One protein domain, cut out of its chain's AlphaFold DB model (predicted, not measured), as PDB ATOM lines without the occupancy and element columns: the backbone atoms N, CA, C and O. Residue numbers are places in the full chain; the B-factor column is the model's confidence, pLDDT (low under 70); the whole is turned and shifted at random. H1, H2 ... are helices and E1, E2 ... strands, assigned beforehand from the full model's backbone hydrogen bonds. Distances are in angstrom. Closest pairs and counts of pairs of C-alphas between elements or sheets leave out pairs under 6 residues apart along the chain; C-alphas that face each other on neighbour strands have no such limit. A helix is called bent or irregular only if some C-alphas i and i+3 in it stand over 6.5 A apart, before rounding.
ATOM      1  N   TYR A 225      -1.335 -13.671  -6.103       73.25
ATOM      2  CA  TYR A 225      -0.122 -14.372  -5.661       73.25
ATOM      3  C   TYR A 225       0.655 -15.014  -6.824       73.25
ATOM      4  O   TYR A 225       1.859 -14.794  -6.976       73.25
ATOM      5  N   GLN A 226      -0.031 -15.774  -7.680       76.06
ATOM      6  CA  GLN A 226       0.588 -16.439  -8.826       76.06
ATOM      7  C   GLN A 226       1.095 -15.435  -9.871       76.06
ATOM      8  O   GLN A 226       2.162 -15.653 -10.443       76.06
ATOM      9  N   LYS A 227       0.390 -14.315 -10.088       75.88
ATOM     10  CA  LYS A 227       0.855 -13.243 -10.987       75.88
ATOM     11  C   LYS A 227       2.194 -12.669 -10.522       75.88
ATOM     12  O   LYS A 227       3.135 -12.608 -11.312       75.88
ATOM     13  N   ILE A 228       2.311 -12.322  -9.236       73.94
ATOM     14  CA  ILE A 228       3.566 -11.805  -8.668       73.94
ATOM     15  C   ILE A 228       4.675 -12.862  -8.741       73.94
ATOM     16  O   ILE A 228       5.813 -12.524  -9.059       73.94
ATOM     17  N   LEU A 229       4.361 -14.138  -8.504       77.31
ATOM     18  CA  LEU A 229       5.340 -15.223  -8.590       77.31
ATOM     19  C   LEU A 229       5.880 -15.410 -10.021       77.31
ATOM     20  O   LEU A 229       7.095 -15.502 -10.208       77.31
ATOM     21  N   ILE A 230       5.005 -15.383 -11.034       77.19
ATOM     22  CA  ILE A 230       5.401 -15.425 -12.453       77.19
ATOM     23  C   ILE A 230       6.295 -14.229 -12.784       77.19
ATOM     24  O   ILE A 230       7.371 -14.404 -13.351       77.19
ATOM     25  N   ILE A 231       5.910 -13.018 -12.377       71.62
ATOM     26  CA  ILE A 231       6.715 -11.812 -12.620       71.62
ATOM     27  C   ILE A 231       8.080 -11.930 -11.946       71.62
ATOM     28  O   ILE A 231       9.101 -11.678 -12.584       71.62
ATOM     29  N   SER A 232       8.114 -12.366 -10.686       73.06
ATOM     30  CA  SER A 232       9.358 -12.546  -9.942       73.06
ATOM     31  C   SER A 232      10.301 -13.536 -10.630       73.06
ATOM     32  O   SER A 232      11.515 -13.342 -10.585       73.06
ATOM     33  N   SER A 233       9.761 -14.557 -11.302       73.56
ATOM     34  CA  SER A 233      10.547 -15.514 -12.092       73.56
ATOM     35  C   SER A 233      11.109 -14.928 -13.394       73.56
ATOM     36  O   SER A 233      12.128 -15.406 -13.888       73.56
ATOM     37  N   VAL A 234      10.497 -13.860 -13.921       72.69
ATOM     38  CA  VAL A 234      10.921 -13.171 -15.152       72.69
ATOM     39  C   VAL A 234      11.961 -12.077 -14.876       72.69
ATOM     40  O   VAL A 234      12.743 -11.762 -15.762       72.69
ATOM     41  N   ILE A 235      12.067 -11.539 -13.654       70.56
ATOM     42  CA  ILE A 235      13.098 -10.553 -13.244       70.56
ATOM     43  C   ILE A 235      14.545 -10.914 -13.650       70.56
ATOM     44  O   ILE A 235      15.273 -10.018 -14.085       70.56
ATOM     45  N   PRO A 236      15.007 -12.178 -13.580       74.44
ATOM     46  CA  PRO A 236      16.332 -12.550 -14.074       74.44
ATOM     47  C   PRO A 236      16.479 -12.564 -15.612       74.44
ATOM     48  O   PRO A 236      17.512 -13.015 -16.103       74.44
ATOM     49  N   TYR A 237      15.522 -12.057 -16.404       80.81
ATOM     50  CA  TYR A 237      15.601 -12.015 -17.878       80.81
ATOM     51  C   TYR A 237      16.884 -11.361 -18.415       80.81
ATOM     52  O   TYR A 237      17.456 -11.829 -19.399       80.81
ATOM     53  N   VAL A 238      17.394 -10.325 -17.740       83.19
ATOM     54  CA  VAL A 238      18.664  -9.681 -18.110       83.19
ATOM     55  C   VAL A 238      19.839 -10.663 -17.994       83.19
ATOM     56  O   VAL A 238      20.754 -10.629 -18.817       83.19
ATOM     57  N   TYR A 239      19.810 -11.591 -17.031       86.94
ATOM     58  CA  TYR A 239      20.849 -12.615 -16.885       86.94
ATOM     59  C   TYR A 239      20.834 -13.608 -18.046       86.94
ATOM     60  O   TYR A 239      21.898 -14.039 -18.483       86.94
ATOM     61  N   ILE A 240      19.648 -13.928 -18.578       86.50
ATOM     62  CA  ILE A 240      19.502 -14.798 -19.752       86.50
ATOM     63  C   ILE A 240      20.153 -14.137 -20.971       86.50
ATOM     64  O   ILE A 240      20.916 -14.789 -21.682       86.50
ATOM     65  N   ILE A 241      19.933 -12.832 -21.173       88.88
ATOM     66  CA  ILE A 241      20.555 -12.076 -22.272       88.88
ATOM     67  C   ILE A 241      22.084 -12.056 -22.119       88.88
ATOM     68  O   ILE A 241      22.797 -12.360 -23.076       88.88
ATOM     69  N   PHE A 242      22.610 -11.771 -20.921       89.38
ATOM     70  CA  PHE A 242      24.057 -11.842 -20.676       89.38
ATOM     71  C   PHE A 242      24.625 -13.254 -20.875       89.38
ATOM     72  O   PHE A 242      25.713 -13.393 -21.434       89.38
ATOM     73  N   GLY A 243      23.899 -14.294 -20.456       87.50
ATOM     74  CA  GLY A 243      24.271 -15.692 -20.673       87.50
ATOM     75  C   GLY A 243      24.339 -16.041 -22.159       87.50
ATOM     76  O   GLY A 243      25.325 -16.618 -22.611       87.50
ATOM     77  N   PHE A 244      23.352 -15.608 -22.943       89.62
ATOM     78  CA  PHE A 244      23.341 -15.782 -24.394       89.62
ATOM     79  C   PHE A 244      24.516 -15.059 -25.072       89.62
ATOM     80  O   PHE A 244      25.231 -15.662 -25.874       89.62
ATOM     81  N   LEU A 245      24.788 -13.804 -24.694       90.44
ATOM     82  CA  LEU A 245      25.958 -13.059 -25.181       90.44
ATOM     83  C   LEU A 245      27.277 -13.747 -24.814       90.44
ATOM     84  O   LEU A 245      28.214 -13.761 -25.614       90.44
ATOM     85  N   PHE A 246      27.357 -14.336 -23.622       86.19
ATOM     86  CA  PHE A 246      28.524 -15.084 -23.169       86.19
ATOM     87  C   PHE A 246      28.739 -16.371 -23.982       86.19
ATOM     88  O   PHE A 246      29.868 -16.658 -24.384       86.19
ATOM     89  N   VAL A 247      27.666 -17.107 -24.292       88.00
ATOM     90  CA  VAL A 247      27.714 -18.301 -25.155       88.00
ATOM     91  C   VAL A 247      28.133 -17.930 -26.577       88.00
ATOM     92  O   VAL A 247      29.060 -18.545 -27.104       88.00
ATOM     93  N   ILE A 248      27.533 -16.890 -27.174       87.88
ATOM     94  CA  ILE A 248      27.945 -16.384 -28.494       87.88
ATOM     95  C   ILE A 248      29.435 -16.051 -28.488       87.88
ATOM     96  O   ILE A 248      30.157 -16.444 -29.401       87.88
ATOM     97  N   MET A 249      29.914 -15.367 -27.451       84.25
ATOM     98  CA  MET A 249      31.329 -15.023 -27.333       84.25
ATOM     99  C   MET A 249      32.235 -16.246 -27.277       84.25
ATOM    100  O   MET A 249      33.267 -16.254 -27.941       84.25
ATOM    101  N   HIS A 250      31.856 -17.288 -26.542       83.19
ATOM    102  CA  HIS A 250      32.620 -18.532 -26.510       83.19
ATOM    103  C   HIS A 250      32.622 -19.262 -27.859       83.19
ATOM    104  O   HIS A 250      33.661 -19.783 -28.268       83.19
ATOM    105  N   ILE A 251      31.498 -19.251 -28.577       85.19
ATOM    106  CA  ILE A 251      31.408 -19.801 -29.936       85.19
ATOM    107  C   ILE A 251      32.310 -19.004 -30.889       85.19
ATOM    108  O   ILE A 251      33.074 -19.597 -31.651       85.19
ATOM    109  N   LEU A 252      32.288 -17.669 -30.815       82.25
ATOM    110  CA  LEU A 252      33.165 -16.801 -31.604       82.25
ATOM    111  C   LEU A 252      34.641 -17.026 -31.264       82.25
ATOM    112  O   LEU A 252      35.450 -17.130 -32.180       82.25
ATOM    113  N   GLU A 253      35.002 -17.155 -29.982       77.50
ATOM    114  CA  GLU A 253      36.362 -17.513 -29.558       77.50
ATOM    115  C   GLU A 253      36.782 -18.858 -30.182       77.50
ATOM    116  O   GLU A 253      37.854 -18.942 -30.777       77.50
ATOM    117  N   PHE A 254      35.926 -19.883 -30.136       79.94
ATOM    118  CA  PHE A 254      36.218 -21.205 -30.699       79.94
ATOM    119  C   PHE A 254      36.403 -21.181 -32.228       79.94
ATOM    120  O   PHE A 254      37.372 -21.739 -32.753       79.94
ATOM    121  N   ILE A 255      35.515 -20.490 -32.949       79.62
ATOM    122  CA  ILE A 255      35.587 -20.344 -34.412       79.62
ATOM    123  C   ILE A 255      36.807 -19.498 -34.812       79.62
ATOM    124  O   ILE A 255      37.534 -19.845 -35.746       79.62
ATOM    125  N   CYS A 256      37.067 -18.396 -34.105       67.75
ATOM    126  CA  CYS A 256      38.178 -17.501 -34.408       67.75
ATOM    127  C   CYS A 256      39.534 -18.108 -34.053       67.75
ATOM    128  O   CYS A 256      40.471 -17.887 -34.809       67.75
ATOM    129  N   VAL A 257      39.672 -18.895 -32.982       66.25
ATOM    130  CA  VAL A 257      40.938 -19.584 -32.660       66.25
ATOM    131  C   VAL A 257      41.360 -20.519 -33.798       66.25
ATOM    132  O   VAL A 257      42.530 -20.505 -34.180       66.25
ATOM    133  N   LYS A 258      40.410 -21.227 -34.430       62.25
ATOM    134  CA  LYS A 258      40.677 -22.018 -35.648       62.25
ATOM    135  C   LYS A 258      41.138 -21.165 -36.836       62.25
ATOM    136  O   LYS A 258      41.949 -21.623 -37.630       62.25
ATOM    137  N   LYS A 259      40.645 -19.928 -36.959       60.03
ATOM    138  CA  LYS A 259      40.956 -19.014 -38.076       60.03
ATOM    139  C   LYS A 259      42.224 -18.167 -37.844       60.03
ATOM    140  O   LYS A 259      42.868 -17.754 -38.800       60.03
ATOM    141  N   ILE A 260      42.585 -17.909 -36.582       54.78
ATOM    142  CA  ILE A 260      43.680 -17.022 -36.139       54.78
ATOM    143  C   ILE A 260      45.055 -17.701 -36.171       54.78
ATOM    144  O   ILE A 260      46.054 -16.994 -36.271       54.78
ATOM    145  N   LEU A 261      45.127 -19.038 -36.164       55.59
ATOM    146  CA  LEU A 261      46.380 -19.769 -36.420       55.59
ATOM    147  C   LEU A 261      47.026 -19.410 -37.778       55.59
ATOM    148  O   LEU A 261      48.183 -19.741 -37.989       55.59
ATOM    149  N   ASN A 262      46.314 -18.692 -38.655       54.62
ATOM    150  CA  ASN A 262      46.750 -18.350 -40.006       54.62
ATOM    151  C   ASN A 262      47.159 -16.876 -40.239       54.62
ATOM    152  O   ASN A 262      47.508 -16.554 -41.369       54.62
ATOM    153  N   ILE A 263      47.060 -15.940 -39.269       57.56
ATOM    154  CA  ILE A 263      47.200 -14.488 -39.569       57.56
ATOM    155  C   ILE A 263      47.916 -13.664 -38.468       57.56
ATOM    156  O   ILE A 263      47.520 -13.659 -37.301       57.56
ATOM    157  N   GLU A 264      48.891 -12.845 -38.891       55.47
ATOM    158  CA  GLU A 264      49.752 -11.919 -38.117       55.47
ATOM    159  C   GLU A 264      48.999 -10.791 -37.363       55.47
ATOM    160  O   GLU A 264      49.446 -10.290 -36.333       55.47
ATOM    161  N   ASN A 265      47.773 -10.450 -37.779       58.44
ATOM    162  CA  ASN A 265      46.874  -9.472 -37.129       58.44
ATOM    163  C   ASN A 265      46.208  -9.969 -35.815       58.44
ATOM    164  O   ASN A 265      45.246  -9.369 -35.316       58.44
ATOM    165  N   SER A 266      46.714 -11.061 -35.235       63.00
ATOM    166  CA  SER A 266      46.159 -11.770 -34.071       63.00
ATOM    167  C   SER A 266      46.001 -10.888 -32.820       63.00
ATOM    168  O   SER A 266      45.008 -11.000 -32.094       63.00
ATOM    169  N   GLN A 267      46.933  -9.962 -32.571       69.00
ATOM    170  CA  GLN A 267      46.997  -9.243 -31.292       69.00
ATOM    171  C   GLN A 267      45.906  -8.173 -31.126       69.00
ATOM    172  O   GLN A 267      45.298  -8.054 -30.058       69.00
ATOM    173  N   LYS A 268      45.590  -7.421 -32.187       70.25
ATOM    174  CA  LYS A 268      44.541  -6.383 -32.152       70.25
ATOM    175  C   LYS A 268      43.151  -6.993 -31.933       70.25
ATOM    176  O   LYS A 268      42.339  -6.434 -31.195       70.25
ATOM    177  N   TRP A 269      42.892  -8.154 -32.536       68.19
ATOM    178  CA  TRP A 269      41.647  -8.906 -32.357       68.19
ATOM    179  C   TRP A 269      41.535  -9.531 -30.966       68.19
ATOM    180  O   TRP A 269      40.494  -9.377 -30.325       68.19
ATOM    181  N   LYS A 270      42.618 -10.132 -30.451       70.81
ATOM    182  CA  LYS A 270      42.678 -10.632 -29.067       70.81
ATOM    183  C   LYS A 270      42.334  -9.537 -28.053       70.81
ATOM    184  O   LYS A 270      41.487  -9.757 -27.191       70.81
ATOM    185  N   ASN A 271      42.890  -8.334 -28.206       71.69
ATOM    186  CA  ASN A 271      42.586  -7.209 -27.315       71.69
ATOM    187  C   ASN A 271      41.107  -6.782 -27.372       71.69
ATOM    188  O   ASN A 271      40.509  -6.529 -26.327       71.69
ATOM    189  N   LYS A 272      40.486  -6.743 -28.562       75.56
ATOM    190  CA  LYS A 272      39.049  -6.431 -28.698       75.56
ATOM    191  C   LYS A 272      38.155  -7.467 -28.011       75.56
ATOM    192  O   LYS A 272      37.210  -7.082 -27.326       75.56
ATOM    193  N   ILE A 273      38.463  -8.754 -28.170       77.00
ATOM    194  CA  ILE A 273      37.716  -9.855 -27.540       77.00
ATOM    195  C   ILE A 273      37.820  -9.762 -26.014       77.00
ATOM    196  O   ILE A 273      36.803  -9.822 -25.325       77.00
ATOM    197  N   ILE A 274      39.029  -9.532 -25.486       75.25
ATOM    198  CA  ILE A 274      39.262  -9.356 -24.046       75.25
ATOM    199  C   ILE A 274      38.462  -8.162 -23.509       75.25
ATOM    200  O   ILE A 274      37.758  -8.299 -22.509       75.25
ATOM    201  N   LEU A 275      38.508  -7.010 -24.188       76.00
ATOM    202  CA  LEU A 275      37.737  -5.827 -23.794       76.00
ATOM    203  C   LEU A 275      36.231  -6.115 -23.777       76.00
ATOM    204  O   LEU A 275      35.557  -5.818 -22.793       76.00
ATOM    205  N   PHE A 276      35.699  -6.756 -24.814       81.69
ATOM    206  CA  PHE A 276      34.278  -7.093 -24.868       81.69
ATOM    207  C   PHE A 276      33.863  -8.070 -23.756       81.69
ATOM    208  O   PHE A 276      32.855  -7.853 -23.083       81.69
ATOM    209  N   LYS A 277      34.688  -9.085 -23.478       81.12
ATOM    210  CA  LYS A 277      34.492 -10.026 -22.365       81.12
ATOM    211  C   LYS A 277      34.466  -9.315 -21.013       81.12
ATOM    212  O   LYS A 277      33.612  -9.603 -20.178       81.12
ATOM    213  N   THR A 278      35.349  -8.334 -20.813       77.44
ATOM    214  CA  THR A 278      35.357  -7.528 -19.584       77.44
ATOM    215  C   THR A 278      34.100  -6.665 -19.440       77.44
ATOM    216  O   THR A 278      33.603  -6.521 -18.323       77.44
ATOM    217  N   ARG A 279      33.534  -6.154 -20.546       84.00
ATOM    218  CA  ARG A 279      32.264  -5.402 -20.546       84.00
ATOM    219  C   ARG A 279      31.073  -6.285 -20.187       84.00
ATOM    220  O   ARG A 279      30.269  -5.889 -19.351       84.00
ATOM    221  N   ILE A 280      30.980  -7.480 -20.777       85.81
ATOM    222  CA  ILE A 280      29.925  -8.455 -20.448       85.81
ATOM    223  C   ILE A 280      29.975  -8.795 -18.965       85.81
ATOM    224  O   ILE A 280      28.962  -8.724 -18.283       85.81
ATOM    225  N   ILE A 281      31.160  -9.133 -18.456       83.38
ATOM    226  CA  ILE A 281      31.313  -9.570 -17.071       83.38
ATOM    227  C   ILE A 281      31.041  -8.424 -16.089       83.38
ATOM    228  O   ILE A 281      30.311  -8.621 -15.121       83.38
ATOM    229  N   GLY A 282      31.558  -7.219 -16.346       82.19
ATOM    230  CA  GLY A 282      31.250  -6.044 -15.524       82.19
ATOM    231  C   GLY A 282      29.761  -5.680 -15.549       82.19
ATOM    232  O   GLY A 282      29.185  -5.373 -14.505       82.19
ATOM    233  N   GLY A 283      29.126  -5.772 -16.722       84.44
ATOM    234  CA  GLY A 283      27.689  -5.562 -16.891       84.44
ATOM    235  C   GLY A 283      26.848  -6.605 -16.153       84.44
ATOM    236  O   GLY A 283      25.917  -6.229 -15.448       84.44
ATOM    237  N   LEU A 284      27.216  -7.888 -16.232       87.94
ATOM    238  CA  LEU A 284      26.562  -8.980 -15.507       87.94
ATOM    239  C   LEU A 284      26.655  -8.771 -13.992       87.94
ATOM    240  O   LEU A 284      25.638  -8.854 -13.310       87.94
ATOM    241  N   VAL A 285      27.849  -8.472 -13.467       85.94
ATOM    242  CA  VAL A 285      28.032  -8.199 -12.032       85.94
ATOM    243  C   VAL A 285      27.115  -7.055 -11.605       85.94
ATOM    244  O   VAL A 285      26.364  -7.203 -10.646       85.94
ATOM    245  N   MET A 286      27.091  -5.955 -12.360       83.00
ATOM    246  CA  MET A 286      26.217  -4.824 -12.051       83.00
ATOM    247  C   MET A 286      24.723  -5.176 -12.156       83.00
ATOM    248  O   MET A 286      23.938  -4.756 -11.310       83.00
ATOM    249  N   ALA A 287      24.325  -5.996 -13.134       85.94
ATOM    250  CA  ALA A 287      22.954  -6.488 -13.263       85.94
ATOM    251  C   ALA A 287      22.541  -7.320 -12.045       85.94
ATOM    252  O   ALA A 287      21.434  -7.158 -11.535       85.94
ATOM    253  N   VAL A 288      23.419  -8.210 -11.568       86.50
ATOM    254  CA  VAL A 288      23.152  -9.033 -10.380       86.50
ATOM    255  C   VAL A 288      22.980  -8.146  -9.149       86.50
ATOM    256  O   VAL A 288      21.982  -8.276  -8.440       86.50
ATOM    257  N   LEU A 289      23.886  -7.187  -8.959       82.62
ATOM    258  CA  LEU A 289      23.826  -6.213  -7.871       82.62
ATOM    259  C   LEU A 289      22.511  -5.408  -7.890       82.62
ATOM    260  O   LEU A 289      21.847  -5.295  -6.861       82.62
ATOM    261  N   LEU A 290      22.096  -4.873  -9.041       80.50
ATOM    262  CA  LEU A 290      20.884  -4.049  -9.135       80.50
ATOM    263  C   LEU A 290      19.587  -4.851  -8.948       80.50
ATOM    264  O   LEU A 290      18.650  -4.350  -8.328       80.50
ATOM    265  N   ASN A 291      19.526  -6.086  -9.451       81.94
ATOM    266  CA  ASN A 291      18.328  -6.930  -9.368       81.94
ATOM    267  C   ASN A 291      18.137  -7.604  -8.003       81.94
ATOM    268  O   ASN A 291      17.003  -7.921  -7.640       81.94
ATOM    269  N   TYR A 292      19.210  -7.818  -7.236       83.31
ATOM    270  CA  TYR A 292      19.151  -8.496  -5.939       83.31
ATOM    271  C   TYR A 292      18.126  -7.868  -4.979       83.31
ATOM    272  O   TYR A 292      17.345  -8.576  -4.338       83.31
ATOM    273  N   GLN A 293      18.089  -6.534  -4.899       79.06
ATOM    274  CA  GLN A 293      17.158  -5.818  -4.020       79.06
ATOM    275  C   GLN A 293      15.701  -6.039  -4.438       79.06
ATOM    276  O   GLN A 293      14.853  -6.294  -3.584       79.06
ATOM    277  N   ASN A 294      15.423  -6.008  -5.746       78.50
ATOM    278  CA  ASN A 294      14.093  -6.292  -6.281       78.50
ATOM    279  C   ASN A 294      13.671  -7.731  -5.942       78.50
ATOM    280  O   ASN A 294      12.594  -7.929  -5.384       78.50
ATOM    281  N   LEU A 295      14.537  -8.721  -6.189       83.38
ATOM    282  CA  LEU A 295      14.276 -10.130  -5.858       83.38
ATOM    283  C   LEU A 295      14.008 -10.332  -4.360       83.38
ATOM    284  O   LEU A 295      13.058 -11.021  -3.992       83.38
ATOM    285  N   THR A 296      14.802  -9.687  -3.502       84.81
ATOM    286  CA  THR A 296      14.628  -9.742  -2.043       84.81
ATOM    287  C   THR A 296      13.281  -9.163  -1.627       84.81
ATOM    288  O   THR A 296      12.554  -9.787  -0.854       84.81
ATOM    289  N   GLN A 297      12.912  -7.998  -2.167       82.06
ATOM    290  CA  GLN A 297      11.639  -7.353  -1.861       82.06
ATOM    291  C   GLN A 297      10.449  -8.238  -2.244       82.06
ATOM    292  O   GLN A 297       9.550  -8.421  -1.422       82.06
ATOM    293  N   TYR A 298      10.432  -8.803  -3.454       80.38
ATOM    294  CA  TYR A 298       9.334  -9.675  -3.888       80.38
ATOM    295  C   TYR A 298       9.256 -10.956  -3.066       80.38
ATOM    296  O   TYR A 298       8.171 -11.314  -2.610       80.38
ATOM    297  N   CYS A 299      10.399 -11.605  -2.828       86.88
ATOM    298  CA  CYS A 299      10.470 -12.822  -2.030       86.88
ATOM    299  C   CYS A 299       9.896 -12.593  -0.624       86.88
ATOM    300  O   CYS A 299       8.968 -13.289  -0.222       86.88
ATOM    301  N   LEU A 300      10.359 -11.558   0.084       85.62
ATOM    302  CA  LEU A 300       9.879 -11.259   1.436       85.62
ATOM    303  C   LEU A 300       8.420 -10.778   1.458       85.62
ATOM    304  O   LEU A 300       7.677 -11.120   2.375       85.62
ATOM    305  N   THR A 301       7.965 -10.052   0.431       81.94
ATOM    306  CA  THR A 301       6.553  -9.637   0.322       81.94
ATOM    307  C   THR A 301       5.620 -10.839   0.144       81.94
ATOM    308  O   THR A 301       4.555 -10.882   0.756       81.94
ATOM    309  N   LEU A 302       6.024 -11.836  -0.650       83.06
ATOM    310  CA  LEU A 302       5.266 -13.075  -0.869       83.06
ATOM    311  C   LEU A 302       5.291 -14.037   0.333       83.06
ATOM    312  O   LEU A 302       4.456 -14.938   0.422       83.06
ATOM    313  N   LEU A 303       6.231 -13.854   1.259       87.25
ATOM    314  CA  LEU A 303       6.319 -14.622   2.503       87.25
ATOM    315  C   LEU A 303       5.546 -13.988   3.665       87.25
ATOM    316  O   LEU A 303       5.400 -14.617   4.710       87.25
ATOM    317  N   LYS A 304       5.033 -12.764   3.503       84.62
ATOM    318  CA  LYS A 304       4.346 -12.052   4.581       84.62
ATOM    319  C   LYS A 304       2.986 -12.679   4.900       84.62
ATOM    320  O   LYS A 304       2.100 -12.745   4.044       84.62
ATOM    321  N   CYS A 305       2.811 -13.048   6.163       84.44
ATOM    322  CA  CYS A 305       1.608 -13.669   6.708       84.44
ATOM    323  C   CYS A 305       0.977 -12.794   7.790       84.44
ATOM    324  O   CYS A 305       1.686 -12.118   8.536       84.44
ATOM    325  N   LEU A 306      -0.351 -12.819   7.872       80.12
ATOM    326  CA  LEU A 306      -1.146 -12.132   8.884       80.12
ATOM    327  C   LEU A 306      -1.986 -13.148   9.667       80.12
ATOM    328  O   LEU A 306      -2.530 -14.069   9.055       80.12
ATOM    329  N   PRO A 307      -2.129 -12.992  10.989       79.00
ATOM    330  CA  PRO A 307      -3.059 -13.803  11.756       79.00
ATOM    331  C   PRO A 307      -4.502 -13.342  11.487       79.00
ATOM    332  O   PRO A 307      -4.822 -12.163  11.631       79.00
ATOM    333  N   MET A 308      -5.386 -14.268  11.109       75.62
ATOM    334  CA  MET A 308      -6.834 -14.056  11.015       75.62
ATOM    335  C   MET A 308      -7.583 -15.265  11.590       75.62
ATOM    336  O   MET A 308      -7.434 -16.386  11.099       75.62
ATOM    337  N   LYS A 309      -8.406 -15.035  12.627       61.50
ATOM    338  CA  LYS A 309      -9.320 -16.031  13.229       61.50
ATOM    339  C   LYS A 309      -8.664 -17.407  13.464       61.50
ATOM    340  O   LYS A 309      -9.123 -18.424  12.957       61.50
ATOM    341  N   GLY A 310      -7.528 -17.425  14.168       72.75
ATOM    342  CA  GLY A 310      -6.800 -18.658  14.510       72.75
ATOM    343  C   GLY A 310      -6.003 -19.303  13.365       72.75
ATOM    344  O   GLY A 310      -5.385 -20.346  13.566       72.75
ATOM    345  N   SER A 311      -5.968 -18.693  12.176       75.94
ATOM    346  CA  SER A 311      -5.184 -19.173  11.032       75.94
ATOM    347  C   SER A 311      -4.290 -18.076  10.454       75.94
ATOM    348  O   SER A 311      -4.646 -16.902  10.438       75.94
ATOM    349  N   TRP A 312      -3.103 -18.445   9.979       82.38
ATOM    350  CA  TRP A 312      -2.214 -17.515   9.284       82.38
ATOM    351  C   TRP A 312      -2.609 -17.455   7.811       82.38
ATOM    352  O   TRP A 312      -2.631 -18.488   7.143       82.38
ATOM    353  N   VAL A 313      -2.905 -16.263   7.302       83.00
ATOM    354  CA  VAL A 313      -3.292 -16.022   5.906       83.00
ATOM    355  C   VAL A 313      -2.294 -15.105   5.215       83.00
ATOM    356  O   VAL A 313      -1.619 -14.291   5.849       83.00
ATOM    357  N   LEU A 314      -2.162 -15.244   3.901       81.25
ATOM    358  CA  LEU A 314      -1.188 -14.485   3.127       81.25
ATOM    359  C   LEU A 314      -1.593 -13.000   3.035       81.25
ATOM    360  O   LEU A 314      -2.707 -12.672   2.643       81.25
ATOM    361  N   HIS A 315      -0.666 -12.075   3.309       76.56
ATOM    362  CA  HIS A 315      -0.955 -10.630   3.256       76.56
ATOM    363  C   HIS A 315      -1.347 -10.140   1.854       76.56
ATOM    364  O   HIS A 315      -2.174  -9.246   1.687       76.56
ATOM    365  N   VAL A 316      -0.733 -10.727   0.828       70.69
ATOM    366  CA  VAL A 316      -1.001 -10.400  -0.577       70.69
ATOM    367  C   VAL A 316      -2.397 -10.866  -1.006       70.69
ATOM    368  O   VAL A 316      -2.974 -10.264  -1.911       70.69
ATOM    369  N   GLN A 317      -2.926 -11.914  -0.365       72.12
ATOM    370  CA  GLN A 317      -4.227 -12.502  -0.659       72.12
ATOM    371  C   GLN A 317      -4.773 -13.254   0.563       72.12
ATOM    372  O   GLN A 317      -4.347 -14.374   0.854       72.12
ATOM    373  N   SER A 318      -5.751 -12.654   1.239       67.31
ATOM    374  CA  SER A 318      -6.340 -13.163   2.484       67.31
ATOM    375  C   SER A 318      -7.068 -14.501   2.336       67.31
ATOM    376  O   SER A 318      -7.217 -15.221   3.318       67.31
ATOM    377  N   SER A 319      -7.483 -14.877   1.123       72.62
ATOM    378  CA  SER A 319      -8.153 -16.156   0.851       72.62
ATOM    379  C   SER A 319      -7.242 -17.394   0.896       72.62
ATOM    380  O   SER A 319      -7.747 -18.517   0.893       72.62
ATOM    381  N   ILE A 320      -5.913 -17.233   0.952       79.12
ATOM    382  CA  ILE A 320      -4.949 -18.347   0.946       79.12
ATOM    383  C   ILE A 320      -4.300 -18.488   2.331       79.12
ATOM    384  O   ILE A 320      -3.715 -17.538   2.853       79.12
ATOM    385  N   LYS A 321      -4.351 -19.699   2.908       84.69
ATOM    386  CA  LYS A 321      -3.614 -20.042   4.138       84.69
ATOM    387  C   LYS A 321      -2.104 -19.969   3.901       84.69
ATOM    388  O   LYS A 321      -1.617 -20.352   2.840       84.69
ATOM    389  N   CYS A 322      -1.358 -19.511   4.895       86.19
ATOM    390  CA  CYS A 322       0.096 -19.468   4.848       86.19
ATOM    391  C   CYS A 322       0.742 -20.857   4.912       86.19
ATOM    392  O   CYS A 322       0.125 -21.840   5.315       86.19
ATOM    393  N   TYR A 323       2.014 -20.897   4.516       84.94
ATOM    394  CA  TYR A 323       2.865 -22.071   4.340       84.94
ATOM    395  C   TYR A 323       2.404 -23.012   3.221       84.94
ATOM    396  O   TYR A 323       2.394 -24.232   3.361       84.94
ATOM    397  N   THR A 324       2.053 -22.440   2.067       86.69
ATOM    398  CA  THR A 324       1.843 -23.231   0.843       86.69
ATOM    399  C   THR A 324       3.170 -23.749   0.278       86.69
ATOM    400  O   THR A 324       4.239 -23.199   0.551       86.69
ATOM    401  N   THR A 325       3.119 -24.767  -0.586       85.88
ATOM    402  CA  THR A 325       4.302 -25.326  -1.271       85.88
ATOM    403  C   THR A 325       5.163 -24.250  -1.940       85.88
ATOM    404  O   THR A 325       6.388 -24.291  -1.858       85.88
ATOM    405  N   GLY A 326       4.538 -23.235  -2.548       83.50
ATOM    406  CA  GLY A 326       5.265 -22.123  -3.165       83.50
ATOM    407  C   GLY A 326       6.022 -21.252  -2.156       83.50
ATOM    408  O   GLY A 326       7.133 -20.816  -2.444       83.50
ATOM    409  N   GLN A 327       5.481 -21.051  -0.951       87.31
ATOM    410  CA  GLN A 327       6.183 -20.317   0.104       87.31
ATOM    411  C   GLN A 327       7.379 -21.098   0.649       87.31
ATOM    412  O   GLN A 327       8.416 -20.490   0.892       87.31
ATOM    413  N   TYR A 328       7.306 -22.428   0.754       88.88
ATOM    414  CA  TYR A 328       8.484 -23.232   1.104       88.88
ATOM    415  C   TYR A 328       9.613 -23.079   0.076       88.88
ATOM    416  O   TYR A 328      10.766 -22.897   0.463       88.88
ATOM    417  N   VAL A 329       9.291 -23.060  -1.223       89.25
ATOM    418  CA  VAL A 329      10.281 -22.786  -2.284       89.25
ATOM    419  C   VAL A 329      10.899 -21.393  -2.118       89.25
ATOM    420  O   VAL A 329      12.116 -21.244  -2.229       89.25
ATOM    421  N   LEU A 330      10.091 -20.377  -1.801       88.62
ATOM    422  CA  LEU A 330      10.576 -19.016  -1.547       88.62
ATOM    423  C   LEU A 330      11.456 -18.925  -0.292       88.62
ATOM    424  O   LEU A 330      12.467 -18.228  -0.324       88.62
ATOM    425  N   ILE A 331      11.125 -19.644   0.785       90.25
ATOM    426  CA  ILE A 331      11.953 -19.723   2.000       90.25
ATOM    427  C   ILE A 331      13.307 -20.354   1.671       90.25
ATOM    428  O   ILE A 331      14.345 -19.795   2.027       90.25
ATOM    429  N   ILE A 332      13.317 -21.478   0.946       91.19
ATOM    430  CA  ILE A 332      14.557 -22.132   0.498       91.19
ATOM    431  C   ILE A 332      15.384 -21.151  -0.340       91.19
ATOM    432  O   ILE A 332      16.572 -20.962  -0.082       91.19
ATOM    433  N   PHE A 333      14.763 -20.458  -1.295       89.44
ATOM    434  CA  PHE A 333      15.447 -19.445  -2.096       89.44
ATOM    435  C   PHE A 333      16.028 -18.307  -1.235       89.44
ATOM    436  O   PHE A 333      17.173 -17.903  -1.436       89.44
ATOM    437  N   ALA A 334      15.294 -17.815  -0.236       88.81
ATOM    438  CA  ALA A 334      15.787 -16.776   0.664       88.81
ATOM    439  C   ALA A 334      17.008 -17.237   1.478       88.81
ATOM    440  O   ALA A 334      18.009 -16.519   1.557       88.81
ATOM    441  N   VAL A 335      16.954 -18.448   2.037       90.25
ATOM    442  CA  VAL A 335      18.014 -19.002   2.892       90.25
ATOM    443  C   VAL A 335      19.269 -19.363   2.095       90.25
ATOM    444  O   VAL A 335      20.375 -19.094   2.557       90.25
ATOM    445  N   PHE A 336      19.126 -19.937   0.897       90.81
ATOM    446  CA  PHE A 336      20.265 -20.421   0.103       90.81
ATOM    447  C   PHE A 336      20.807 -19.400  -0.905       90.81
ATOM    448  O   PHE A 336      21.990 -19.453  -1.257       90.81
ATOM    449  N   CYS A 337      19.982 -18.458  -1.363       88.25
ATOM    450  CA  CYS A 337      20.395 -17.467  -2.353       88.25
ATOM    451  C   CYS A 337      20.488 -16.065  -1.761       88.25
ATOM    452  O   CYS A 337      21.528 -15.434  -1.910       88.25
ATOM    453  N   LEU A 338      19.464 -15.570  -1.060       87.12
ATOM    454  CA  LEU A 338      19.454 -14.164  -0.633       87.12
ATOM    455  C   LEU A 338      20.446 -13.882   0.503       87.12
ATOM    456  O   LEU A 338      21.383 -13.106   0.330       87.12
ATOM    457  N   ILE A 339      20.294 -14.553   1.645       86.44
ATOM    458  CA  ILE A 339      21.158 -14.339   2.821       86.44
ATOM    459  C   ILE A 339      22.651 -14.563   2.498       86.44
ATOM    460  O   ILE A 339      23.478 -13.712   2.841       86.44
ATOM    461  N   PRO A 340      23.046 -15.647   1.801       90.50
ATOM    462  CA  PRO A 340      24.458 -15.938   1.583       90.50
ATOM    463  C   PRO A 340      25.087 -15.056   0.497       90.50
ATOM    464  O   PRO A 340      26.307 -14.907   0.470       90.50
ATOM    465  N   PHE A 341      24.293 -14.406  -0.364       89.19
ATOM    466  CA  PHE A 341      24.801 -13.470  -1.373       89.19
ATOM    467  C   PHE A 341      25.604 -12.319  -0.755       89.19
ATOM    468  O   PHE A 341      26.667 -11.953  -1.257       89.19
ATOM    469  N   PHE A 342      25.146 -11.786   0.381       84.75
ATOM    470  CA  PHE A 342      25.882 -10.762   1.118       84.75
ATOM    471  C   PHE A 342      27.260 -11.261   1.584       84.75
ATOM    472  O   PHE A 342      28.262 -10.561   1.429       84.75
ATOM    473  N   ILE A 343      27.326 -12.492   2.097       86.06
ATOM    474  CA  ILE A 343      28.580 -13.116   2.538       86.06
ATOM    475  C   ILE A 343      29.528 -13.291   1.345       86.06
ATOM    476  O   ILE A 343      30.715 -12.982   1.453       86.06
ATOM    477  N   VAL A 344      29.006 -13.717   0.189       90.19
ATOM    478  CA  VAL A 344      29.780 -13.808  -1.059       90.19
ATOM    479  C   VAL A 344      30.336 -12.445  -1.476       90.19
ATOM    480  O   VAL A 344      31.501 -12.369  -1.863       90.19
ATOM    481  N   LEU A 345      29.564 -11.359  -1.372       86.88
ATOM    482  CA  LEU A 345      30.057 -10.015  -1.699       86.88
ATOM    483  C   LEU A 345      31.178  -9.550  -0.765       86.88
ATOM    484  O   LEU A 345      32.156  -8.964  -1.233       86.88
ATOM    485  N   LEU A 346      31.056  -9.813   0.537       84.31
ATOM    486  CA  LEU A 346      32.083  -9.431   1.506       84.31
ATOM    487  C   LEU A 346      33.357 -10.266   1.373       84.31
ATOM    488  O   LEU A 346      34.450  -9.710   1.381       84.31
ATOM    489  N   TYR A 347      33.221 -11.591   1.289       84.38
ATOM    490  CA  TYR A 347      34.352 -12.514   1.372       84.38
ATOM    491  C   TYR A 347      34.919 -12.887  -0.000       84.38
ATOM    492  O   TYR A 347      36.134 -12.952  -0.177       84.38
ATOM    493  N   GLY A 348      34.057 -13.080  -1.001       85.00
ATOM    494  CA  GLY A 348      34.457 -13.441  -2.363       85.00
ATOM    495  C   GLY A 348      35.320 -12.376  -3.039       85.00
ATOM    496  O   GLY A 348      36.229 -12.700  -3.798       85.00
ATOM    497  N   THR A 349      35.103 -11.102  -2.721       81.62
ATOM    498  CA  THR A 349      35.940  -9.990  -3.202       81.62
ATOM    499  C   THR A 349      37.349 -10.028  -2.618       81.62
ATOM    500  O   THR A 349      38.318  -9.880  -3.363       81.62
ATOM    501  N   ILE A 350      37.479 -10.319  -1.320       80.06
ATOM    502  CA  ILE A 350      38.770 -10.507  -0.640       80.06
ATOM    503  C   ILE A 350      39.514 -11.705  -1.243       80.06
ATOM    504  O   ILE A 350      40.693 -11.600  -1.584       80.06
ATOM    505  N   LEU A 351      38.814 -12.828  -1.433       82.31
ATOM    506  CA  LEU A 351      39.363 -14.025  -2.076       82.31
ATOM    507  C   LEU A 351      39.853 -13.737  -3.505       82.31
ATOM    508  O   LEU A 351      40.902 -14.243  -3.909       82.31
ATOM    509  N   LEU A 352      39.113 -12.928  -4.272       82.94
ATOM    510  CA  LEU A 352      39.500 -12.545  -5.631       82.94
ATOM    511  C   LEU A 352      40.733 -11.627  -5.625       82.94
ATOM    512  O   LEU A 352      41.630 -11.824  -6.440       82.94
ATOM    513  N   LYS A 353      40.805 -10.659  -4.698       77.00
ATOM    514  CA  LYS A 353      41.948  -9.736  -4.549       77.00
ATOM    515  C   LYS A 353      43.235 -10.470  -4.171       77.00
ATOM    516  O   LYS A 353      44.306 -10.110  -4.650       77.00
ATOM    517  N   ASN A 354      43.115 -11.522  -3.364       75.88
ATOM    518  CA  ASN A 354      44.233 -12.369  -2.951       75.88
ATOM    519  C   ASN A 354      44.585 -13.461  -3.982       75.88
ATOM    520  O   ASN A 354      45.344 -14.373  -3.662       75.88
ATOM    521  N   ASP A 355      44.011 -13.411  -5.193       74.81
ATOM    522  CA  ASP A 355      44.190 -14.392  -6.274       74.81
ATOM    523  C   ASP A 355      43.803 -15.847  -5.913       74.81
ATOM    524  O   ASP A 355      44.091 -16.779  -6.673       74.81
ATOM    525  N   GLN A 356      43.087 -16.050  -4.799       76.94
ATOM    526  CA  GLN A 356      42.703 -17.370  -4.281       76.94
ATOM    527  C   GLN A 356      41.559 -18.006  -5.076       76.94
ATOM    528  O   GLN A 356      41.498 -19.228  -5.190       76.94
ATOM    529  N   ILE A 357      40.686 -17.187  -5.668       80.94
ATOM    530  CA  ILE A 357      39.618 -17.643  -6.566       80.94
ATOM    531  C   ILE A 357      39.760 -17.025  -7.960       80.94
ATOM    532  O   ILE A 357      40.437 -16.015  -8.172       80.94
ATOM    533  N   GLY A 358      39.142 -17.657  -8.953       81.31
ATOM    534  CA  GLY A 358      39.003 -17.094 -10.295       81.31
ATOM    535  C   GLY A 358      37.794 -16.165 -10.420       81.31
ATOM    536  O   GLY A 358      36.795 -16.329  -9.727       81.31
ATOM    537  N   THR A 359      37.830 -15.251 -11.392       81.75
ATOM    538  CA  THR A 359      36.672 -14.428 -11.782       81.75
ATOM    539  C   THR A 359      35.401 -15.252 -11.995       81.75
ATOM    540  O   THR A 359      34.341 -14.901 -11.490       81.75
ATOM    541  N   PHE A 360      35.498 -16.352 -12.745       82.38
ATOM    542  CA  PHE A 360      34.343 -17.195 -13.045       82.38
ATOM    543  C   PHE A 360      33.762 -17.845 -11.792       82.38
ATOM    544  O   PHE A 360      32.547 -17.910 -11.661       82.38
ATOM    545  N   GLN A 361      34.615 -18.248 -10.844       86.00
ATOM    546  CA  GLN A 361      34.160 -18.775  -9.558       86.00
ATOM    547  C   GLN A 361      33.397 -17.710  -8.762       86.00
ATOM    548  O   GLN A 361      32.376 -18.031  -8.169       86.00
ATOM    549  N   LEU A 362      33.829 -16.442  -8.800       87.38
ATOM    550  CA  LEU A 362      33.088 -15.351  -8.159       87.38
ATOM    551  C   LEU A 362      31.733 -15.087  -8.839       87.38
ATOM    552  O   LEU A 362      30.738 -14.883  -8.155       87.38
ATOM    553  N   ILE A 363      31.669 -15.124 -10.173       86.31
ATOM    554  CA  ILE A 363      30.406 -14.950 -10.913       86.31
ATOM    555  C   ILE A 363      29.422 -16.074 -10.577       86.31
ATOM    556  O   ILE A 363      28.254 -15.811 -10.301       86.31
ATOM    557  N   VAL A 364      29.898 -17.322 -10.561       88.56
ATOM    558  CA  VAL A 364      29.085 -18.469 -10.139       88.56
ATOM    559  C   VAL A 364      28.638 -18.297  -8.688       88.56
ATOM    560  O   VAL A 364      27.479 -18.563  -8.393       88.56
ATOM    561  N   ALA A 365      29.488 -17.758  -7.810       90.56
ATOM    562  CA  ALA A 365      29.112 -17.448  -6.433       90.56
ATOM    563  C   ALA A 365      28.043 -16.357  -6.320       90.56
ATOM    564  O   ALA A 365      27.222 -16.409  -5.411       90.56
ATOM    565  N   PHE A 366      27.990 -15.399  -7.245       88.31
ATOM    566  CA  PHE A 366      26.902 -14.421  -7.285       88.31
ATOM    567  C   PHE A 366      25.570 -15.023  -7.744       88.31
ATOM    568  O   PHE A 366      24.523 -14.574  -7.287       88.31
ATOM    569  N   LEU A 367      25.593 -16.037  -8.615       86.75
ATOM    570  CA  LEU A 367      24.385 -16.734  -9.076       86.75
ATOM    571  C   LEU A 367      23.922 -17.827  -8.100       86.75
ATOM    572  O   LEU A 367      22.723 -18.031  -7.935       86.75
ATOM    573  N   LEU A 368      24.865 -18.516  -7.453       90.19
ATOM    574  CA  LEU A 368      24.642 -19.633  -6.532       90.19
ATOM    575  C   LEU A 368      25.460 -19.429  -5.239       90.19
ATOM    576  O   LEU A 368      26.519 -20.049  -5.062       90.19
ATOM    577  N   PRO A 369      24.981 -18.569  -4.321       91.19
ATOM    578  CA  PRO A 369      25.762 -18.116  -3.172       91.19
ATOM    579  C   PRO A 369      26.072 -19.192  -2.133       91.19
ATOM    580  O   PRO A 369      27.247 -19.441  -1.857       91.19
ATOM    581  N   ALA A 370      25.059 -19.871  -1.576       92.38
ATOM    582  CA  ALA A 370      25.292 -20.908  -0.564       92.38
ATOM    583  C   ALA A 370      26.176 -22.063  -1.062       92.38
ATOM    584  O   ALA A 370      27.139 -22.391  -0.362       92.38
ATOM    585  N   PRO A 371      25.931 -22.658  -2.251       92.00
ATOM    586  CA  PRO A 371      26.787 -23.730  -2.758       92.00
ATOM    587  C   PRO A 371      28.251 -23.303  -2.884       92.00
ATOM    588  O   PRO A 371      29.153 -24.077  -2.567       92.00
ATOM    589  N   SER A 372      28.495 -22.055  -3.286       90.88
ATOM    590  CA  SER A 372      29.849 -21.535  -3.481       90.88
ATOM    591  C   SER A 372      30.574 -21.284  -2.160       90.88
ATOM    592  O   SER A 372      31.754 -21.609  -2.044       90.88
ATOM    593  N   ILE A 373      29.871 -20.791  -1.134       89.94
ATOM    594  CA  ILE A 373      30.431 -20.679   0.222       89.94
ATOM    595  C   ILE A 373      30.776 -22.068   0.768       89.94
ATOM    596  O   ILE A 373      31.876 -22.265   1.284       89.94
ATOM    597  N   GLY A 374      29.869 -23.039   0.617       89.69
ATOM    598  CA  GLY A 374      30.118 -24.427   1.007       89.69
ATOM    599  C   GLY A 374      31.351 -24.999   0.307       89.69
ATOM    600  O   GLY A 374      32.232 -25.551   0.966       89.69
ATOM    601  N   TYR A 375      31.469 -24.778  -1.004       89.19
ATOM    602  CA  TYR A 375      32.638 -25.174  -1.790       89.19
ATOM    603  C   TYR A 375      33.936 -24.543  -1.267       89.19
ATOM    604  O   TYR A 375      34.920 -25.259  -1.098       89.19
ATOM    605  N   TRP A 376      33.956 -23.246  -0.942       88.00
ATOM    606  CA  TRP A 376      35.151 -22.590  -0.393       88.00
ATOM    607  C   TRP A 376      35.549 -23.135   0.982       88.00
ATOM    608  O   TRP A 376      36.738 -23.321   1.250       88.00
ATOM    609  N   ILE A 377      34.572 -23.430   1.845       86.44
ATOM    610  CA  ILE A 377      34.823 -24.037   3.161       86.44
ATOM    611  C   ILE A 377      35.411 -25.440   2.991       86.44
ATOM    612  O   ILE A 377      36.402 -25.769   3.645       86.44
ATOM    613  N   LEU A 378      34.836 -26.252   2.100       85.94
ATOM    614  CA  LEU A 378      35.329 -27.597   1.801       85.94
ATOM    615  C   LEU A 378      36.728 -27.549   1.185       85.94
ATOM    616  O   LEU A 378      37.617 -28.263   1.639       85.94
ATOM    617  N   GLN A 379      36.958 -26.663   0.217       82.56
ATOM    618  CA  GLN A 379      38.261 -26.493  -0.417       82.56
ATOM    619  C   GLN A 379      39.331 -26.116   0.610       82.56
ATOM    620  O   GLN A 379      40.408 -26.698   0.589       82.56
ATOM    621  N   LYS A 380      39.031 -25.205   1.541       79.50
ATOM    622  CA  LYS A 380      39.972 -24.789   2.590       79.50
ATOM    623  C   LYS A 380      40.268 -25.898   3.609       79.50
ATOM    624  O   LYS A 380      41.362 -25.919   4.162       79.50
ATOM    625  N   LYS A 381      39.305 -26.788   3.874       79.69
ATOM    626  CA  LYS A 381      39.465 -27.913   4.811       79.69
ATOM    627  C   LYS A 381      40.173 -29.121   4.192       79.69
ATOM    628  O   LYS A 381      40.957 -29.758   4.881       79.69
ATOM    629  N   PHE A 382      39.880 -29.442   2.931       74.38
ATOM    630  CA  PHE A 382      40.314 -30.692   2.293       74.38
ATOM    631  C   PHE A 382      41.456 -30.527   1.282       74.38
ATOM    632  O   PHE A 382      42.133 -31.505   0.978       74.38
ATOM    633  N   CYS A 383      41.712 -29.320   0.770       60.12
ATOM    634  CA  CYS A 383      42.769 -29.072  -0.207       60.12
ATOM    635  C   CYS A 383      43.729 -27.991   0.305       60.12
ATOM    636  O   CYS A 383      43.324 -26.853   0.537       60.12
ATOM    637  N   ASN A 384      45.029 -28.294   0.382       56.19
ATOM    638  CA  ASN A 384      46.043 -27.244   0.490       56.19
ATOM    639  C   ASN A 384      45.907 -26.340  -0.739       56.19
ATOM    640  O   ASN A 384      46.064 -26.798  -1.873       56.19
ATOM    641  N   ALA A 385      45.531 -25.080  -0.513       54.28
ATOM    642  CA  ALA A 385      45.203 -24.135  -1.569       54.28
ATOM    643  C   ALA A 385      46.374 -24.014  -2.557       54.28
ATOM    644  O   ALA A 385      47.387 -23.377  -2.270       54.28
ATOM    645  N   LYS A 386      46.244 -24.632  -3.738       53.25
ATOM    646  CA  LYS A 386      47.163 -24.386  -4.849       53.25
ATOM    647  C   LYS A 386      47.013 -22.921  -5.245       53.25
ATOM    648  O   LYS A 386      45.946 -22.510  -5.695       53.25
ATOM    649  N   ILE A 387      48.083 -22.150  -5.067       54.69
ATOM    650  CA  ILE A 387      48.203 -20.781  -5.576       54.69
ATOM    651  C   ILE A 387      47.905 -20.833  -7.078       54.69
ATOM    652  O   ILE A 387      48.587 -21.530  -7.833       54.69
ATOM    653  N   LEU A 388      46.837 -20.159  -7.513       55.50
ATOM    654  CA  LEU A 388      46.409 -20.205  -8.906       55.50
ATOM    655  C   LEU A 388      47.450 -19.471  -9.764       55.50
ATOM    656  O   LEU A 388      47.737 -18.301  -9.517       55.50
ATOM    657  N   HIS A 389      48.013 -20.152 -10.766       47.34
ATOM    658  CA  HIS A 389      49.085 -19.617 -11.609       47.34
ATOM    659  C   HIS A 389      48.701 -18.247 -12.207       47.34
ATOM    660  O   HIS A 389      47.605 -18.058 -12.749       47.34
ATOM    661  N   LYS A 390      49.608 -17.273 -12.077       48.56
ATOM    662  CA  LYS A 390      49.384 -15.856 -12.394       48.56
ATOM    663  C   LYS A 390      49.372 -15.632 -13.912       48.56
ATOM    664  O   LYS A 390      50.402 -15.363 -14.515       48.56
ATOM    665  N   ASN A 391      48.204 -15.750 -14.542       56.31
ATOM    666  CA  ASN A 391      48.022 -15.408 -15.959       56.31
ATOM    667  C   ASN A 391      47.673 -13.918 -16.119       56.31
ATOM    668  O   ASN A 391      46.700 -13.449 -15.529       56.31
ATOM    669  N   ASN A 392      48.384 -13.192 -16.991       52.94
ATOM    670  CA  ASN A 392      48.167 -11.753 -17.245       52.94
ATOM    671  C   ASN A 392      46.731 -11.392 -17.698       52.94
ATOM    672  O   ASN A 392      46.260 -10.281 -17.479       52.94
ATOM    673  N   VAL A 393      45.997 -12.325 -18.316       57.31
ATOM    674  CA  VAL A 393      44.583 -12.118 -18.692       57.31
ATOM    675  C   VAL A 393      43.653 -12.248 -17.479       57.31
ATOM    676  O   VAL A 393      42.677 -11.504 -17.359       57.31
ATOM    677  N   LYS A 394      43.970 -13.159 -16.546       60.28
ATOM    678  CA  LYS A 394      43.216 -13.351 -15.296       60.28
ATOM    679  C   LYS A 394      43.335 -12.113 -14.405       60.28
ATOM    680  O   LYS A 394      42.340 -11.705 -13.806       60.28
ATOM    681  N   THR A 395      44.514 -11.489 -14.364       65.94
ATOM    682  CA  THR A 395      44.749 -10.276 -13.568       65.94
ATOM    683  C   THR A 395      43.967  -9.082 -14.117       65.94
ATOM    684  O   THR A 395      43.331  -8.376 -13.342       65.94
ATOM    685  N   LEU A 396      43.898  -8.894 -15.441       68.56
ATOM    686  CA  LEU A 396      43.119  -7.802 -16.047       68.56
ATOM    687  C   LEU A 396      41.616  -7.923 -15.755       68.56
ATOM    688  O   LEU A 396      40.973  -6.939 -15.384       68.56
ATOM    689  N   LEU A 397      41.059  -9.128 -15.885       70.00
ATOM    690  CA  LEU A 397      39.639  -9.376 -15.643       70.00
ATOM    691  C   LEU A 397      39.271  -9.250 -14.155       70.00
ATOM    692  O   LEU A 397      38.270  -8.615 -13.818       70.00
ATOM    693  N   SER A 398      40.110  -9.792 -13.269       74.19
ATOM    694  CA  SER A 398      39.929  -9.677 -11.817       74.19
ATOM    695  C   SER A 398      40.018  -8.217 -11.370       74.19
ATOM    696  O   SER A 398      39.120  -7.739 -10.683       74.19
ATOM    697  N   ASN A 399      41.002  -7.463 -11.871       72.75
ATOM    698  CA  ASN A 399      41.136  -6.028 -11.604       72.75
ATOM    699  C   ASN A 399      39.926  -5.230 -12.095       72.75
ATOM    700  O   ASN A 399      39.520  -4.264 -11.449       72.75
ATOM    701  N   LYS A 400      39.323  -5.612 -13.226       71.50
ATOM    702  CA  LYS A 400      38.119  -4.939 -13.723       71.50
ATOM    703  C   LYS A 400      36.931  -5.138 -12.788       71.50
ATOM    704  O   LYS A 400      36.243  -4.169 -12.485       71.50
ATOM    705  N   ILE A 401      36.721  -6.357 -12.300       73.88
ATOM    706  CA  ILE A 401      35.634  -6.671 -11.363       73.88
ATOM    707  C   ILE A 401      35.858  -5.992 -10.022       73.88
ATOM    708  O   ILE A 401      34.936  -5.380  -9.495       73.88
ATOM    709  N   VAL A 402      37.085  -6.029  -9.505       75.00
ATOM    710  CA  VAL A 402      37.446  -5.302  -8.283       75.00
ATOM    711  C   VAL A 402      37.217  -3.800  -8.474       75.00
ATOM    712  O   VAL A 402      36.650  -3.160  -7.602       75.00
ATOM    713  N   ASN A 403      37.531  -3.225  -9.637       72.88
ATOM    714  CA  ASN A 403      37.215  -1.820  -9.916       72.88
ATOM    715  C   ASN A 403      35.706  -1.532  -9.967       72.88
ATOM    716  O   ASN A 403      35.296  -0.452  -9.550       72.88
ATOM    717  N   VAL A 404      34.875  -2.466 -10.434       72.50
ATOM    718  CA  VAL A 404      33.408  -2.327 -10.365       72.50
ATOM    719  C   VAL A 404      32.922  -2.424  -8.909       72.50
ATOM    720  O   VAL A 404      32.094  -1.620  -8.496       72.50
ATOM    721  N   LEU A 405      33.485  -3.342  -8.113       72.50
ATOM    722  CA  LEU A 405      33.083  -3.641  -6.727       72.50
ATOM    723  C   LEU A 405      33.760  -2.781  -5.644       72.50
ATOM    724  O   LEU A 405      33.330  -2.785  -4.497       72.50
ATOM    725  N   GLU A 406      34.819  -2.038  -5.940       72.38
ATOM    726  CA  GLU A 406      35.557  -1.228  -4.952       72.38
ATOM    727  C   GLU A 406      35.943   0.154  -5.490       72.38
ATOM    728  O   GLU A 406      36.301   1.041  -4.715       72.38
ATOM    729  N   GLY A 407      35.845   0.377  -6.805       68.56
ATOM    730  CA  GLY A 407      36.249   1.614  -7.481       68.56
ATOM    731  C   GLY A 407      35.868   2.911  -6.754       68.56
ATOM    732  O   GLY A 407      36.780   3.702  -6.481       68.56
ATOM    733  N   PRO A 408      34.581   3.121  -6.404       71.69
ATOM    734  CA  PRO A 408      34.104   4.363  -5.790       71.69
ATOM    735  C   PRO A 408      34.459   4.530  -4.301       71.69
ATOM    736  O   PRO A 408      34.427   5.649  -3.778       71.69
ATOM    737  N   PHE A 409      34.801   3.447  -3.600       75.06
ATOM    738  CA  PHE A 409      34.816   3.417  -2.137       75.06
ATOM    739  C   PHE A 409      36.220   3.340  -1.537       75.06
ATOM    740  O   PHE A 409      37.123   2.722  -2.096       75.06
ATOM    741  N   ARG A 410      36.422   3.965  -0.375       73.06
ATOM    742  CA  ARG A 410      37.658   3.837   0.407       73.06
ATOM    743  C   ARG A 410      37.785   2.416   0.932       73.06
ATOM    744  O   ARG A 410      36.796   1.795   1.318       73.06
ATOM    745  N   GLU A 411      39.016   1.922   0.983       74.50
ATOM    746  CA  GLU A 411      39.288   0.658   1.656       74.50
ATOM    747  C   GLU A 411      38.877   0.785   3.126       74.50
ATOM    748  O   GLU A 411      39.354   1.664   3.844       74.50
ATOM    749  N   THR A 412      37.950  -0.069   3.554       68.19
ATOM    750  CA  THR A 412      37.430  -0.063   4.921       68.19
ATOM    751  C   THR A 412      38.078  -1.212   5.673       68.19
ATOM    752  O   THR A 412      37.976  -2.358   5.243       68.19
ATOM    753  N   LYS A 413      38.759  -0.925   6.785       70.00
ATOM    754  CA  LYS A 413      39.330  -1.952   7.665       70.00
ATOM    755  C   LYS A 413      38.390  -2.158   8.849       70.00
ATOM    756  O   LYS A 413      38.236  -1.250   9.659       70.00
ATOM    757  N   LEU A 414      37.760  -3.327   8.940       66.19
ATOM    758  CA  LEU A 414      37.051  -3.750  10.144       66.19
ATOM    759  C   LEU A 414      38.020  -4.466  11.100       66.19
ATOM    760  O   LEU A 414      38.822  -5.275  10.629       66.19
ATOM    761  N   PRO A 415      37.921  -4.243  12.425       55.50
ATOM    762  CA  PRO A 415      38.823  -4.850  13.409       55.50
ATOM    763  C   PRO A 415      38.853  -6.385  13.359       55.50
ATOM    764  O   PRO A 415      39.898  -6.985  13.572       55.50
ATOM    765  N   ILE A 416      37.710  -7.013  13.051       61.75
ATOM    766  CA  ILE A 416      37.530  -8.476  13.086       61.75
ATOM    767  C   ILE A 416      37.739  -9.112  11.702       61.75
ATOM    768  O   ILE A 416      38.287 -10.204  11.593       61.75
ATOM    769  N   LEU A 417      37.296  -8.444  10.630       57.03
ATOM    770  CA  LEU A 417      37.278  -9.002   9.268       57.03
ATOM    771  C   LEU A 417      38.422  -8.499   8.368       57.03
ATOM    772  O   LEU A 417      38.556  -8.971   7.240       57.03
ATOM    773  N   GLY A 418      39.243  -7.551   8.829       65.69
ATOM    774  CA  GLY A 418      40.289  -6.941   8.010       65.69
ATOM    775  C   GLY A 418      39.722  -5.988   6.952       65.69
ATOM    776  O   GLY A 418      38.744  -5.287   7.197       65.69
ATOM    777  N   THR A 419      40.352  -5.903   5.776       67.75
ATOM    778  CA  THR A 419      39.859  -5.064   4.669       67.75
ATOM    779  C   THR A 419      38.582  -5.656   4.080       67.75
ATOM    780  O   THR A 419      38.630  -6.723   3.475       67.75
ATOM    781  N   VAL A 420      37.458  -4.961   4.230       72.38
ATOM    782  CA  VAL A 420      36.140  -5.416   3.776       72.38
ATOM    783  C   VAL A 420      35.691  -4.634   2.549       72.38
ATOM    784  O   VAL A 420      35.915  -3.425   2.458       72.38
ATOM    785  N   CYS A 421      35.020  -5.324   1.621       76.31
ATOM    786  CA  CYS A 421      34.440  -4.710   0.434       76.31
ATOM    787  C   CYS A 421      33.310  -3.728   0.808       76.31
ATOM    788  O   CYS A 421      32.276  -4.148   1.342       76.31
ATOM    789  N   PRO A 422      33.447  -2.427   0.489       73.88
ATOM    790  CA  PRO A 422      32.454  -1.422   0.866       73.88
ATOM    791  C   PRO A 422      31.098  -1.588   0.165       73.88
ATOM    792  O   PRO A 422      30.069  -1.246   0.748       73.88
ATOM    793  N   HIS A 423      31.063  -2.159  -1.049       76.31
ATOM    794  CA  HIS A 423      29.791  -2.507  -1.692       76.31
ATOM    795  C   HIS A 423      29.012  -3.512  -0.843       76.31
ATOM    796  O   HIS A 423      27.809  -3.347  -0.680       76.31
ATOM    797  N   GLY A 424      29.673  -4.498  -0.227       79.31
ATOM    798  CA  GLY A 424      29.000  -5.432   0.675       79.31
ATOM    799  C   GLY A 424      28.290  -4.716   1.830       79.31
ATOM    800  O   GLY A 424      27.125  -4.998   2.093       79.31
ATOM    801  N   ILE A 425      28.931  -3.718   2.454       81.62
ATOM    802  CA  ILE A 425      28.326  -2.906   3.532       81.62
ATOM    803  C   ILE A 425      27.081  -2.157   3.030       81.62
ATOM    804  O   ILE A 425      26.048  -2.139   3.702       81.62
ATOM    805  N   LEU A 426      27.148  -1.568   1.835       80.88
ATOM    806  CA  LEU A 426      25.998  -0.897   1.226       80.88
ATOM    807  C   LEU A 426      24.848  -1.879   0.940       80.88
ATOM    808  O   LEU A 426      23.684  -1.555   1.177       80.88
ATOM    809  N   PHE A 427      25.164  -3.086   0.470       81.06
ATOM    810  CA  PHE A 427      24.183  -4.148   0.234       81.06
ATOM    811  C   PHE A 427      23.528  -4.639   1.522       81.06
ATOM    812  O   PHE A 427      22.313  -4.819   1.555       81.06
ATOM    813  N   PHE A 428      24.301  -4.791   2.596       84.38
ATOM    814  CA  PHE A 428      23.769  -5.135   3.913       84.38
ATOM    815  C   PHE A 428      22.757  -4.109   4.402       84.38
ATOM    816  O   PHE A 428      21.654  -4.459   4.818       84.38
ATOM    817  N   ARG A 429      23.119  -2.827   4.287       86.44
ATOM    818  CA  ARG A 429      22.253  -1.702   4.636       86.44
ATOM    819  C   ARG A 429      20.895  -1.819   3.947       86.44
ATOM    820  O   ARG A 429      19.858  -1.700   4.586       86.44
ATOM    821  N   ARG A 430      20.909  -2.100   2.644       85.19
ATOM    822  CA  ARG A 430      19.703  -2.261   1.817       85.19
ATOM    823  C   ARG A 430      18.891  -3.482   2.205       85.19
ATOM    824  O   ARG A 430      17.675  -3.384   2.325       85.19
ATOM    825  N   PHE A 431      19.558  -4.611   2.426       85.06
ATOM    826  CA  PHE A 431      18.908  -5.825   2.904       85.06
ATOM    827  C   PHE A 431      18.142  -5.557   4.206       85.06
ATOM    828  O   PHE A 431      16.963  -5.893   4.286       85.06
ATOM    829  N   LEU A 432      18.756  -4.857   5.166       88.19
ATOM    830  CA  LEU A 432      18.085  -4.459   6.404       88.19
ATOM    831  C   LEU A 432      16.848  -3.590   6.136       88.19
ATOM    832  O   LEU A 432      15.790  -3.894   6.680       88.19
ATOM    833  N   ILE A 433      16.931  -2.572   5.266       88.00
ATOM    834  CA  ILE A 433      15.762  -1.738   4.911       88.00
ATOM    835  C   ILE A 433      14.606  -2.613   4.404       88.00
ATOM    836  O   ILE A 433      13.477  -2.461   4.868       88.00
ATOM    837  N   VAL A 434      14.875  -3.558   3.495       85.69
ATOM    838  CA  VAL A 434      13.837  -4.454   2.958       85.69
ATOM    839  C   VAL A 434      13.258  -5.355   4.055       85.69
ATOM    840  O   VAL A 434      12.041  -5.527   4.120       85.69
ATOM    841  N   VAL A 435      14.095  -5.904   4.938       86.19
ATOM    842  CA  VAL A 435      13.648  -6.756   6.053       86.19
ATOM    843  C   VAL A 435      12.739  -5.980   7.005       86.19
ATOM    844  O   VAL A 435      11.636  -6.448   7.281       86.19
ATOM    845  N   PHE A 436      13.129  -4.783   7.451       86.62
ATOM    846  CA  PHE A 436      12.289  -3.947   8.321       86.62
ATOM    847  C   PHE A 436      10.982  -3.532   7.631       86.62
ATOM    848  O   PHE A 436       9.912  -3.597   8.238       86.62
ATOM    849  N   PHE A 437      11.045  -3.167   6.347       83.94
ATOM    850  CA  PHE A 437       9.866  -2.787   5.567       83.94
ATOM    851  C   PHE A 437       8.857  -3.937   5.407       83.94
ATOM    852  O   PHE A 437       7.642  -3.722   5.420       83.94
ATOM    853  N   THR A 438       9.338  -5.165   5.234       80.06
ATOM    854  CA  THR A 438       8.472  -6.323   4.970       80.06
ATOM    855  C   THR A 438       7.977  -6.989   6.251       80.06
ATOM    856  O   THR A 438       6.788  -7.306   6.332       80.06
ATOM    857  N   SER A 439       8.840  -7.129   7.259       81.25
ATOM    858  CA  SER A 439       8.557  -7.893   8.485       81.25
ATOM    859  C   SER A 439       7.545  -7.206   9.400       81.25
ATOM    860  O   SER A 439       6.754  -7.880  10.054       81.25
ATOM    861  N   ILE A 440       7.521  -5.869   9.432       83.06
ATOM    862  CA  ILE A 440       6.610  -5.131  10.313       83.06
ATOM    863  C   ILE A 440       5.242  -4.983   9.634       83.06
ATOM    864  O   ILE A 440       5.120  -4.507   8.499       83.06
TER     865      ILE A 440
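What this domain is: This is residues 225 to 440 of the 547 residues of an uncharacterized protein of Intoshia linei (UniProt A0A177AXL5). A long helical hairpin, with H1 and H2 on one side and the bent helix H3 folding back along them, runs through most of the length of this domain, and a group of helices, H4 to H8, packs on the other side of H3 through H4a, H5, H7 and H8. A small three-strand sheet, E1 to E3, makes one end of the long axis and the turn between H2 and H3 the other; H6 slants away from H4b and H5, and residues 377 to 384 stick out. The printed part has 216 residues, with eight named helices and five named strands in the order H1 H2 H3 E1 E2 E3 H4 H5 H6 H7 E4 E5 H8; its class is mostly helix, and both sheets, E1 - E2 - E3 and E4 - E5, are antiparallel. It is loose, with a radius of gyration of the C-alphas of 20.9 A, and spans 78 by 43 by 36 A.

Where its parts are: H1, residues 225 to 234, begins at C-alpha 225 (-0.122, -14.372, -5.661), and H2, residues 237 to 260, is 33.9 A long. H3, residues 266 to 303, was assigned as one helix by its hydrogen bonds but is bent: C-alphas 290 and 293 are 6.6 A apart. Its arms are H3a, residues 266 to 290, 36.3 A, and H3b, 293 to 303. The strands E1, 305 to 308, E2, 311 to 314, and E3, 317 to 321, follow. H4, 325 to 353, likewise one helix by its hydrogen bonds, is bent with C-alphas 336 and 339 6.7 A apart, into H4a, 325 to 336, and H4b, 339 to 353, 22.5 A. Then come H5, 359 to 367, H6, 369 to 382, H7, 392 to 406, E4, 412 to 414, E5, 418 to 420, and H8, 422 to 439, 25.9 A, ending at C-alpha 439 (8.557, -7.893, 8.485).

How they stand to each other: H3, both arms taken together, is the hub, touching six other helices. H2 and H3a form a helical hairpin at a shallow tilt of 13 degrees, closest at the C-alphas of Ile 260 and Ser 266, 6.2 A. H1 touches H3b, with Ser 232 and Tyr 298 closest by C-alphas, 6.7 A. H3a touches H7 with residues 278 to 286 alone, closest at the C-alphas of Gly 282 and Ile 401, 6.1 A. H3b touches H8, closest at the C-alphas of Thr 301 and Thr 438, 6.0 A, and H4a, closest at those of Leu 303 and Gln 327, 6.2 A. H4b and H5 form a helical hairpin, with the C-alphas of Gly 348 and Leu 362 closest, 6.3 A. H4b touches H6 at a steep tilt of 52 degrees, closest at the C-alphas of Phe 341 and Pro 369, 5.1 A. H2 and H8 are apart. E1, E2 and E3 form a meander, each strand the antiparallel neighbour of the one before: N 306 and O 313 are 2.8 A apart, N 314 and O 320 3.0 A. In the hairpin E4 and E5, N 414 and O 418 are 2.8 A apart. Every O i to N i+4 pair is within hydrogen-bond range in H1, H3a, H3b, H4a, H5, H6, H7 and H8, against 19 of 20 in H2 and 8 of 11 in H4b.

The domain as a whole: The two C-alphas farthest apart, those of Glu 264 and Lys 309, are 78.4 A apart. The printed part has no cut and no long link; H6 to H7 is short, with 9 residues between them, and the other links are tight. The mean pLDDT of the printed part is 78.2, and 37 residues are under 70, among them 256 to 267, 383 to 396 and 414 to 419.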